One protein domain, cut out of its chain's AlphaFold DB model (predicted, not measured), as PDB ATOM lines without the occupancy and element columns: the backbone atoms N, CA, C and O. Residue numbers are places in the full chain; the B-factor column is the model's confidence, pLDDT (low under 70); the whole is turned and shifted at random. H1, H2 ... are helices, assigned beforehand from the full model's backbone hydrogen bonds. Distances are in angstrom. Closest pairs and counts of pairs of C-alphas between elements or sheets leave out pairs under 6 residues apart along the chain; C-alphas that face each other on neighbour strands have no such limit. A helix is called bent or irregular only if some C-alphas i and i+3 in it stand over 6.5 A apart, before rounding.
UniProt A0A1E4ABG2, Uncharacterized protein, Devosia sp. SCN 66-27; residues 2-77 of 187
ATOM      1  N   LEU A   2     -10.862 -42.726  24.355       62.31
ATOM      2  CA  LEU A   2     -10.355 -41.568  25.090       62.31
ATOM      3  C   LEU A   2     -11.501 -40.559  25.238       62.31
ATOM      4  O   LEU A   2     -12.150 -40.228  24.248       62.31
ATOM      5  N   GLY A   3     -11.776 -40.099  26.455       63.38
ATOM      6  CA  GLY A   3     -12.725 -39.019  26.713       63.38
ATOM      7  C   GLY A   3     -12.359 -38.331  28.018       63.38
ATOM      8  O   GLY A   3     -12.043 -39.013  28.986       63.38
ATOM      9  N   LEU A   4     -12.347 -37.000  28.017       62.75
ATOM     10  CA  LEU A   4     -11.905 -36.179  29.141       62.75
ATOM     11  C   LEU A   4     -12.898 -35.017  29.336       62.75
ATOM     12  O   LEU A   4     -12.937 -34.129  28.482       62.75
ATOM     13  N   PRO A   5     -13.701 -35.002  30.419       66.56
ATOM     14  CA  PRO A   5     -13.971 -36.117  31.335       66.56
ATOM     15  C   PRO A   5     -14.838 -37.202  30.673       66.56
ATOM     16  O   PRO A   5     -15.664 -36.920  29.799       66.56
ATOM     17  N   PHE A   6     -14.681 -38.459  31.088       73.94
ATOM     18  CA  PHE A   6     -15.499 -39.547  30.564       73.94
ATOM     19  C   PHE A   6     -16.897 -39.516  31.204       73.94
ATOM     20  O   PHE A   6     -17.035 -39.479  32.425       73.94
ATOM     21  N   SER A   7     -17.976 -39.512  30.411       77.75
ATOM     22  CA  SER A   7     -19.318 -39.382  31.004       77.75
ATOM     23  C   SER A   7     -19.707 -40.636  31.800       77.75
ATOM     24  O   SER A   7     -19.589 -41.756  31.301       77.75
ATOM     25  N   GLN A   8     -20.241 -40.458  33.015       79.75
ATOM     26  CA  GLN A   8     -20.655 -41.574  33.883       79.75
ATOM     27  C   GLN A   8     -21.673 -42.500  33.200       79.75
ATOM     28  O   GLN A   8     -21.578 -43.723  33.280       79.75
ATOM     29  N   SER A   9     -22.629 -41.922  32.466       77.00
ATOM     30  CA  SER A   9     -23.649 -42.697  31.747       77.00
ATOM     31  C   SER A   9     -23.071 -43.555  30.614       77.00
ATOM     32  O   SER A   9     -23.570 -44.655  30.365       77.00
ATOM     33  N   LEU A  10     -22.022 -43.076  29.934       79.06
ATOM     34  CA  LEU A  10     -21.293 -43.849  28.932       79.06
ATOM     35  C   LEU A  10     -20.435 -44.920  29.611       79.06
ATOM     36  O   LEU A  10     -20.456 -46.061  29.160       79.06
ATOM     37  N   ALA A  11     -19.752 -44.581  30.710       83.56
ATOM     38  CA  ALA A  11     -18.956 -45.513  31.507       83.56
ATOM     39  C   ALA A  11     -19.772 -46.724  31.973       83.56
ATOM     40  O   ALA A  11     -19.333 -47.856  31.801       83.56
ATOM     41  N   ALA A  12     -20.984 -46.497  32.487       85.88
ATOM     42  CA  ALA A  12     -21.867 -47.564  32.953       85.88
ATOM     43  C   ALA A  12     -22.417 -48.438  31.808       85.88
ATOM     44  O   ALA A  12     -22.628 -49.635  31.977       85.88
ATOM     45  N   TRP A  13     -22.659 -47.854  30.631       87.19
ATOM     46  CA  TRP A  13     -23.248 -48.565  29.491       87.19
ATOM     47  C   TRP A  13     -22.218 -49.343  28.653       87.19
ATOM     48  O   TRP A  13     -22.536 -50.396  28.096       87.19
ATOM     49  N   LEU A  14     -20.985 -48.839  28.559       89.50
ATOM     50  CA  LEU A  14     -19.968 -49.327  27.630       89.50
ATOM     51  C   LEU A  14     -19.554 -50.804  27.835       89.50
ATOM     52  O   LEU A  14     -19.433 -51.511  26.833       89.50
ATOM     53  N   PRO A  15     -19.368 -51.328  29.064       91.56
ATOM     54  CA  PRO A  15     -19.023 -52.737  29.258       91.56
ATOM     55  C   PRO A  15     -20.053 -53.694  28.647       91.56
ATOM     56  O   PRO A  15     -19.679 -54.650  27.969       91.56
ATOM     57  N   GLY A  16     -21.346 -53.398  28.824       91.38
ATOM     58  CA  GLY A  16     -22.434 -54.224  28.303       91.38
ATOM     59  C   GLY A  16     -22.474 -54.256  26.776       91.38
ATOM     60  O   GLY A  16     -22.584 -55.330  26.187       91.38
ATOM     61  N   VAL A  17     -22.319 -53.104  26.111       90.69
ATOM     62  CA  VAL A  17     -22.322 -53.068  24.635       90.69
ATOM     63  C   VAL A  17     -21.079 -53.733  24.038       90.69
ATOM     64  O   VAL A  17     -21.184 -54.404  23.014       90.69
ATOM     65  N   LEU A  18     -19.912 -53.608  24.681       92.81
ATOM     66  CA  LEU A  18     -18.688 -54.286  24.237       92.81
ATOM     67  C   LEU A  18     -18.793 -55.807  24.388       92.81
ATOM     68  O   LEU A  18     -18.347 -56.536  23.501       92.81
ATOM     69  N   ALA A  19     -19.394 -56.287  25.482       92.44
ATOM     70  CA  ALA A  19     -19.676 -57.707  25.676       92.44
ATOM     71  C   ALA A  19     -20.621 -58.237  24.588       92.44
ATOM     72  O   ALA A  19     -20.285 -59.209  23.916       92.44
ATOM     73  N   HIS A  20     -21.726 -57.528  24.341       91.56
ATOM     74  CA  HIS A  20     -22.692 -57.876  23.302       91.56
ATOM     75  C   HIS A  20     -22.073 -57.913  21.896       91.56
ATOM     76  O   HIS A  20     -22.258 -58.872  21.152       91.56
ATOM     77  N   TRP A  21     -21.283 -56.898  21.532       92.19
ATOM     78  CA  TRP A  21     -20.572 -56.879  20.252       92.19
ATOM     79  C   TRP A  21     -19.619 -58.071  20.111       92.19
ATOM     80  O   TRP A  21     -19.556 -58.690  19.050       92.19
ATOM     81  N   ARG A  22     -18.891 -58.419  21.181       94.00
ATOM     82  CA  ARG A  22     -17.963 -59.557  21.179       94.00
ATOM     83  C   ARG A  22     -18.687 -60.882  20.932       94.00
ATOM     84  O   ARG A  22     -18.125 -61.729  20.249       94.00
ATOM     85  N   GLU A  23     -19.897 -61.044  21.463       92.06
ATOM     86  CA  GLU A  23     -20.744 -62.229  21.254       92.06
ATOM     87  C   GLU A  23     -21.309 -62.311  19.832       92.06
ATOM     88  O   GLU A  23     -21.441 -63.401  19.286       92.06
ATOM     89  N   GLN A  24     -21.625 -61.169  19.215       92.00
ATOM     90  CA  GLN A  24     -22.221 -61.124  17.875       92.00
ATOM     91  C   GLN A  24     -21.212 -61.173  16.727       92.00
ATOM     92  O   GLN A  24     -21.599 -61.386  15.575       92.00
ATOM     93  N   ARG A  25     -19.925 -60.929  16.993       91.56
ATOM     94  CA  ARG A  25     -18.924 -60.864  15.927       91.56
ATOM     95  C   ARG A  25     -18.622 -62.254  15.362       91.56
ATOM     96  O   ARG A  25     -18.528 -63.236  16.091       91.56
ATOM     97  N   GLN A  26     -18.327 -62.299  14.067       91.00
ATOM     98  CA  GLN A  26     -17.728 -63.464  13.419       91.00
ATOM     99  C   GLN A  26     -16.200 -63.314  13.360       91.00
ATOM    100  O   GLN A  26     -15.676 -62.200  13.279       91.00
ATOM    101  N   GLY A  27     -15.477 -64.433  13.397       90.69
ATOM    102  CA  GLY A  27     -14.015 -64.472  13.305       90.69
ATOM    103  C   GLY A  27     -13.324 -64.949  14.590       90.69
ATOM    104  O   GLY A  27     -13.987 -65.408  15.519       90.69
ATOM    105  N   PRO A  28     -11.982 -64.871  14.656       92.81
ATOM    106  CA  PRO A  28     -11.205 -65.422  15.765       92.81
ATOM    107  C   PRO A  28     -11.525 -64.734  17.104       92.81
ATOM    108  O   PRO A  28     -11.991 -63.588  17.110       92.81
ATOM    109  N   PRO A  29     -11.259 -65.383  18.249       91.00
ATOM    110  CA  PRO A  29     -11.511 -64.796  19.560       91.00
ATOM    111  C   PRO A  29     -10.682 -63.523  19.770       91.00
ATOM    112  O   PRO A  29      -9.509 -63.455  19.409       91.00
ATOM    113  N   VAL A  30     -11.299 -62.510  20.382       93.94
ATOM    114  CA  VAL A  30     -10.628 -61.263  20.777       93.94
ATOM    115  C   VAL A  30     -10.787 -61.001  22.258       93.94
ATOM    116  O   VAL A  30     -11.869 -61.147  22.834       93.94
ATOM    117  N   ARG A  31      -9.694 -60.547  22.869       93.50
ATOM    118  CA  ARG A  31      -9.695 -60.040  24.235       93.50
ATOM    119  C   ARG A  31      -9.954 -58.538  24.202       93.50
ATOM    120  O   ARG A  31      -9.198 -57.792  23.590       93.50
ATOM    121  N   LEU A  32     -11.017 -58.109  24.878       92.25
ATOM    122  CA  LEU A  32     -11.341 -56.699  25.084       92.25
ATOM    123  C   LEU A  32     -11.045 -56.327  26.533       92.25
ATOM    124  O   LEU A  32     -11.410 -57.066  27.447       92.25
ATOM    125  N   LEU A  33     -10.397 -55.183  26.724       91.00
ATOM    126  CA  LEU A  33     -10.097 -54.599  28.026       91.00
ATOM    127  C   LEU A  33     -10.570 -53.145  28.005       91.00
ATOM    128  O   LEU A  33     -10.303 -52.423  27.044       91.00
ATOM    129  N   LEU A  34     -11.279 -52.727  29.052       87.00
ATOM    130  CA  LEU A  34     -11.654 -51.333  29.259       87.00
ATOM    131  C   LEU A  34     -10.799 -50.785  30.401       87.00
ATOM    132  O   LEU A  34     -10.904 -51.258  31.530       87.00
ATOM    133  N   GLY A  35      -9.919 -49.836  30.084       85.00
ATOM    134  CA  GLY A  35      -9.123 -49.138  31.091       85.00
ATOM    135  C   GLY A  35      -9.975 -48.186  31.941       85.00
ATOM    136  O   GLY A  35     -11.089 -47.843  31.534       85.00
ATOM    137  N   PRO A  36      -9.460 -47.743  33.101       81.69
ATOM    138  CA  PRO A  36     -10.121 -46.729  33.916       81.69
ATOM    139  C   PRO A  36     -10.213 -45.387  33.172       81.69
ATOM    140  O   PRO A  36      -9.507 -45.165  32.182       81.69
ATOM    141  N   ASP A  37     -11.064 -44.482  33.663       82.12
ATOM    142  CA  ASP A  37     -11.067 -43.096  33.191       82.12
ATOM    143  C   ASP A  37      -9.682 -42.480  33.437       82.12
ATOM    144  O   ASP A  37      -9.163 -42.497  34.549       82.12
ATOM    145  N   GLN A  38      -9.055 -41.966  32.384       79.12
ATOM    146  CA  GLN A  38      -7.728 -41.363  32.491       79.12
ATOM    147  C   GLN A  38      -7.801 -39.972  33.132       79.12
ATOM    148  O   GLN A  38      -6.815 -39.520  33.706       79.12
ATOM    149  N   ALA A  39      -8.971 -39.318  33.106       78.81
ATOM    150  CA  ALA A  39      -9.181 -38.015  33.736       78.81
ATOM    151  C   ALA A  39      -8.964 -38.043  35.256       78.81
ATOM    152  O   ALA A  39      -8.670 -37.008  35.844       78.81
ATOM    153  N   VAL A  40      -9.112 -39.212  35.890       78.69
ATOM    154  CA  VAL A  40      -8.921 -39.371  37.341       78.69
ATOM    155  C   VAL A  40      -7.496 -39.780  37.721       78.69
ATOM    156  O   VAL A  40      -7.201 -39.944  38.902       78.69
ATOM    157  N   GLY A  41      -6.602 -39.970  36.746       84.75
ATOM    158  CA  GLY A  41      -5.211 -40.324  37.013       84.75
ATOM    159  C   GLY A  41      -4.431 -39.142  37.586       84.75
ATOM    160  O   GLY A  41      -4.379 -38.080  36.966       84.75
ATOM    161  N   ASN A  42      -3.765 -39.337  38.729       87.62
ATOM    162  CA  ASN A  42      -2.950 -38.293  39.366       87.62
ATOM    163  C   ASN A  42      -1.897 -37.707  38.417       87.62
ATOM    164  O   ASN A  42      -1.686 -36.502  38.431       87.62
ATOM    165  N   GLU A  43      -1.267 -38.530  37.574       89.00
ATOM    166  CA  GLU A  43      -0.281 -38.071  36.585       89.00
ATOM    167  C   GLU A  43      -0.903 -37.154  35.527       89.00
ATOM    168  O   GLU A  43      -0.309 -36.145  35.160       89.00
ATOM    169  N   VAL A  44      -2.126 -37.458  35.077       86.81
ATOM    170  CA  VAL A  44      -2.860 -36.636  34.105       86.81
ATOM    171  C   VAL A  44      -3.259 -35.307  34.737       86.81
ATOM    172  O   VAL A  44      -3.043 -34.254  34.141       86.81
ATOM    173  N   ILE A  45      -3.783 -35.335  35.964       85.88
ATOM    174  CA  ILE A  45      -4.122 -34.121  36.716       85.88
ATOM    175  C   ILE A  45      -2.862 -33.282  36.957       85.88
ATOM    176  O   ILE A  45      -2.868 -32.083  36.688       85.88
ATOM    177  N   ALA A  46      -1.768 -33.904  37.402       91.44
ATOM    178  CA  ALA A  46      -0.495 -33.230  37.628       91.44
ATOM    179  C   ALA A  46       0.045 -32.602  36.339       91.44
ATOM    180  O   ALA A  46       0.493 -31.461  36.373       91.44
ATOM    181  N   ALA A  47      -0.050 -33.294  35.201       91.94
ATOM    182  CA  ALA A  47       0.346 -32.758  33.904       91.94
ATOM    183  C   ALA A  47      -0.515 -31.556  33.481       91.94
ATOM    184  O   ALA A  47       0.033 -30.557  33.024       91.94
ATOM    185  N   ILE A  48      -1.839 -31.611  33.669       89.56
ATOM    186  CA  ILE A  48      -2.746 -30.486  33.381       89.56
ATOM    187  C   ILE A  48      -2.414 -29.283  34.271       89.56
ATOM    188  O   ILE A  48      -2.315 -28.163  33.776       89.56
ATOM    189  N   VAL A  49      -2.216 -29.509  35.572       92.00
ATOM    190  CA  VAL A  49      -1.853 -28.458  36.533       92.00
ATOM    191  C   VAL A  49      -0.493 -27.858  36.193       92.00
ATOM    192  O   VAL A  49      -0.368 -26.638  36.133       92.00
ATOM    193  N   ALA A  50       0.513 -28.691  35.919       94.94
ATOM    194  CA  ALA A  50       1.839 -28.234  35.524       94.94
ATOM    195  C   ALA A  50       1.775 -27.401  34.240       94.94
ATOM    196  O   ALA A  50       2.320 -26.303  34.207       94.94
ATOM    197  N   ALA A  51       1.048 -27.867  33.220       93.25
ATOM    198  CA  ALA A  51       0.848 -27.121  31.981       93.25
ATOM    199  C   ALA A  51       0.145 -25.774  32.221       93.25
ATOM    200  O   ALA A  51       0.567 -24.763  31.666       93.25
ATOM    201  N   ALA A  52      -0.885 -25.740  33.073       92.25
ATOM    202  CA  ALA A  52      -1.585 -24.507  33.429       92.25
ATOM    203  C   ALA A  52      -0.669 -23.506  34.153       92.25
ATOM    204  O   ALA A  52      -0.686 -22.322  33.830       92.25
ATOM    205  N   ILE A  53       0.159 -23.977  35.092       95.56
ATOM    206  CA  ILE A  53       1.126 -23.142  35.818       95.56
ATOM    207  C   ILE A  53       2.222 -22.637  34.876       95.56
ATOM    208  O   ILE A  53       2.533 -21.451  34.884       95.56
ATOM    209  N   SER A  54       2.798 -23.501  34.038       95.25
ATOM    210  CA  SER A  54       3.835 -23.102  33.078       95.25
ATOM    211  C   SER A  54       3.331 -22.109  32.029       95.25
ATOM    212  O   SER A  54       4.122 -21.336  31.498       95.25
ATOM    213  N   ALA A  55       2.030 -22.110  31.734       93.19
ATOM    214  CA  ALA A  55       1.396 -21.147  30.839       93.19
ATOM    215  C   ALA A  55       0.918 -19.866  31.550       93.19
ATOM    216  O   ALA A  55       0.339 -19.002  30.891       93.19
ATOM    217  N   ALA A  56       1.141 -19.716  32.862       90.56
ATOM    218  CA  ALA A  56       0.601 -18.598  33.638       90.56
ATOM    219  C   ALA A  56       1.098 -17.230  33.145       90.56
ATOM    220  O   ALA A  56       0.309 -16.294  33.067       90.56
ATOM    221  N   ASP A  57       2.363 -17.126  32.733       91.25
ATOM    222  CA  ASP A  57       2.929 -15.872  32.211       91.25
ATOM    223  C   ASP A  57       2.370 -15.493  30.827       91.25
ATOM    224  O   ASP A  57       2.462 -14.340  30.408       91.25
ATOM    225  N   ALA A  58       1.770 -16.453  30.114       91.06
ATOM    226  CA  ALA A  58       1.058 -16.231  28.858       91.06
ATOM    227  C   ALA A  58      -0.451 -15.999  29.064       91.06
ATOM    228  O   ALA A  58      -1.179 -15.817  28.088       91.06
ATOM    229  N   ALA A  59      -0.940 -16.035  30.309       86.94
ATOM    230  CA  ALA A  59      -2.342 -15.795  30.597       86.94
ATOM    231  C   ALA A  59      -2.701 -14.328  30.333       86.94
ATOM    232  O   ALA A  59      -2.020 -13.402  30.774       86.94
ATOM    233  N   GLU A  60      -3.814 -14.111  29.639       85.69
ATOM    234  CA  GLU A  60      -4.355 -12.769  29.476       85.69
ATOM    235  C   GLU A  60      -4.988 -12.316  30.799       85.69
ATOM    236  O   GLU A  60      -5.784 -13.060  31.386       85.69
ATOM    237  N   PRO A  61      -4.691 -11.094  31.280       82.62
ATOM    238  CA  PRO A  61      -5.445 -10.514  32.374       82.62
ATOM    239  C   PRO A  61      -6.926 -10.543  32.020       82.62
ATOM    240  O   PRO A  61      -7.311 -10.186  30.902       82.62
ATOM    241  N   ILE A  62      -7.773 -10.899  32.986       82.44
ATOM    242  CA  ILE A  62      -9.199 -10.615  32.868       82.44
ATOM    243  C   ILE A  62      -9.306  -9.088  32.845       82.44
ATOM    244  O   ILE A  62      -9.303  -8.429  33.884       82.44
ATOM    245  N   ALA A  63      -9.326  -8.511  31.640       77.94
ATOM    246  CA  ALA A  63      -9.630  -7.105  31.440       77.94
ATOM    247  C   ALA A  63     -11.002  -6.811  32.065       77.94
ATOM    248  O   ALA A  63     -11.752  -7.731  32.390       77.94
ATOM    249  N   ALA A  64     -11.381  -5.540  32.190       70.62
ATOM    250  CA  ALA A  64     -12.734  -5.147  32.594       70.62
ATOM    251  C   ALA A  64     -13.782  -5.520  31.517       70.62
ATOM    252  O   ALA A  64     -14.493  -4.670  30.981       70.62
ATOM    253  N   GLN A  65     -13.862  -6.801  31.152       72.56
ATOM    254  CA  GLN A  65     -14.925  -7.373  30.363       72.56
ATOM    255  C   GLN A  65     -16.209  -7.116  31.132       72.56
ATOM    256  O   GLN A  65     -16.351  -7.487  32.299       72.56
ATOM    257  N   ARG A  66     -17.155  -6.444  30.477       72.12
ATOM    258  CA  ARG A  66     -18.488  -6.312  31.049       72.12
ATOM    259  C   ARG A  66     -19.044  -7.723  31.241       72.12
ATOM    260  O   ARG A  66     -19.027  -8.489  30.272       72.12
ATOM    261  N   PRO A  67     -19.535  -8.064  32.442       75.00
ATOM    262  CA  PRO A  67     -20.193  -9.338  32.663       75.00
ATOM    263  C   PRO A  67     -21.242  -9.577  31.577       75.00
ATOM    264  O   PRO A  67     -22.036  -8.694  31.256       75.00
ATOM    265  N   SER A  68     -21.244 -10.774  30.992       76.19
ATOM    266  CA  SER A  68     -22.312 -11.213  30.083       76.19
ATOM    267  C   SER A  68     -23.556 -11.696  30.838       76.19
ATOM    268  O   SER A  68     -24.545 -12.084  30.215       76.19
ATOM    269  N   LEU A  69     -23.503 -11.654  32.170       78.81
ATOM    270  CA  LEU A  69     -24.613 -11.911  33.075       78.81
ATOM    271  C   LEU A  69     -25.618 -10.753  32.999       78.81
ATOM    272  O   LEU A  69     -25.224  -9.590  32.976       78.81
ATOM    273  N   GLY A  70     -26.913 -11.073  32.949       76.38
ATOM    274  CA  GLY A  70     -27.977 -10.062  32.897       76.38
ATOM    275  C   GLY A  70     -28.143  -9.372  31.539       76.38
ATOM    276  O   GLY A  70     -28.685  -8.269  31.478       76.38
ATOM    277  N   LYS A  71     -27.683  -9.986  30.437       78.44
ATOM    278  CA  LYS A  71     -28.003  -9.504  29.084       78.44
ATOM    279  C   LYS A  71     -29.529  -9.439  28.905       78.44
ATOM    280  O   LYS A  71     -30.181 -10.471  29.080       78.44
ATOM    281  N   PRO A  72     -30.098  -8.283  28.506       80.69
ATOM    282  CA  PRO A  72     -31.524  -8.179  28.218       80.69
ATOM    283  C   PRO A  72     -31.965  -9.254  27.218       80.69
ATOM    284  O   PRO A  72     -31.285  -9.481  26.215       80.69
ATOM    285  N   GLY A  73     -33.085  -9.925  27.497       81.94
ATOM    286  CA  GLY A  73     -33.620 -10.990  26.637       81.94
ATOM    287  C   GLY A  73     -33.182 -12.413  27.002       81.94
ATOM    288  O   GLY A  73     -33.505 -13.337  26.263       81.94
ATOM    289  N   TRP A  74     -32.491 -12.603  28.132       85.62
ATOM    290  CA  TRP A  74     -32.154 -13.925  28.687       85.62
ATOM    291  C   TRP A  74     -33.033 -14.340  29.879       85.62
ATOM    292  O   TRP A  74     -32.835 -15.411  30.444       85.62
ATOM    293  N   ASP A  75     -34.025 -13.525  30.243       89.44
ATOM    294  CA  ASP A  75     -34.936 -13.789  31.367       89.44
ATOM    295  C   ASP A  75     -36.053 -14.781  31.020       89.44
ATOM    296  O   ASP A  75     -36.626 -15.434  31.891       89.44
ATOM    297  N   LYS A  76     -36.408 -14.861  29.735       90.50
ATOM    298  CA  LYS A  76     -37.494 -15.699  29.222       90.50
ATOM    299  C   LYS A  76     -37.022 -16.431  27.971       90.50
ATOM    300  O   LYS A  76     -36.240 -15.862  27.207       90.50
ATOM    301  N   PRO A  77     -37.508 -17.658  27.720       89.69
ATOM    302  CA  PRO A  77     -37.266 -18.290  26.435       89.69
ATOM    303  C   PRO A  77     -37.862 -17.424  25.311       89.69
ATOM    304  O   PRO A  77     -38.888 -16.766  25.524       89.69
TER     305      PRO A  77
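What this domain is: This is residues 2 to 77 of the 187 residues of an uncharacterized protein of Devosia sp. SCN 66-27 (UniProt A0A1E4ABG2). This is an open chain with little regular structure: helix H1 and the link that folds back beside it make one end, helix H2 follows farther along, and a long tail, residues 55 to 77, sticks out beyond H2. The 76 printed residues hold two named helices, H1 then H2, and no named strand; the class is all helix, with only 30 residues in named elements. The whole is extended, radius of gyration of the C-alphas 21.9 A, and only just flat, spanning 62 by 42 by 18 A.

How they stand to each other: H1, residues 8 to 24, has a kink of 30 degrees near residue 16 and is only just irregular: C-alphas 12 and 15 are 7.0 A apart. A long link, residues 25 to 41, joins it to H2, residues 42 to 54. H1 and H2 are apart. Every O i to N i+4 pair in H2 is within hydrogen-bond range, and 11 of 13 in H1.

Where its parts are: H1 measures 25.3 A from C-alpha 8 at (-20.655, -41.574, 33.883) to C-alpha 24. H2 measures 17.8 A and ends at C-alpha 54, (3.835, -23.102, 33.078).

The domain as a whole: The C-alphas farthest apart, of Pro 28 and Ala 64, are 62.6 A apart. The printed part has no cut. Residues 2 to 5 are under pLDDT 70.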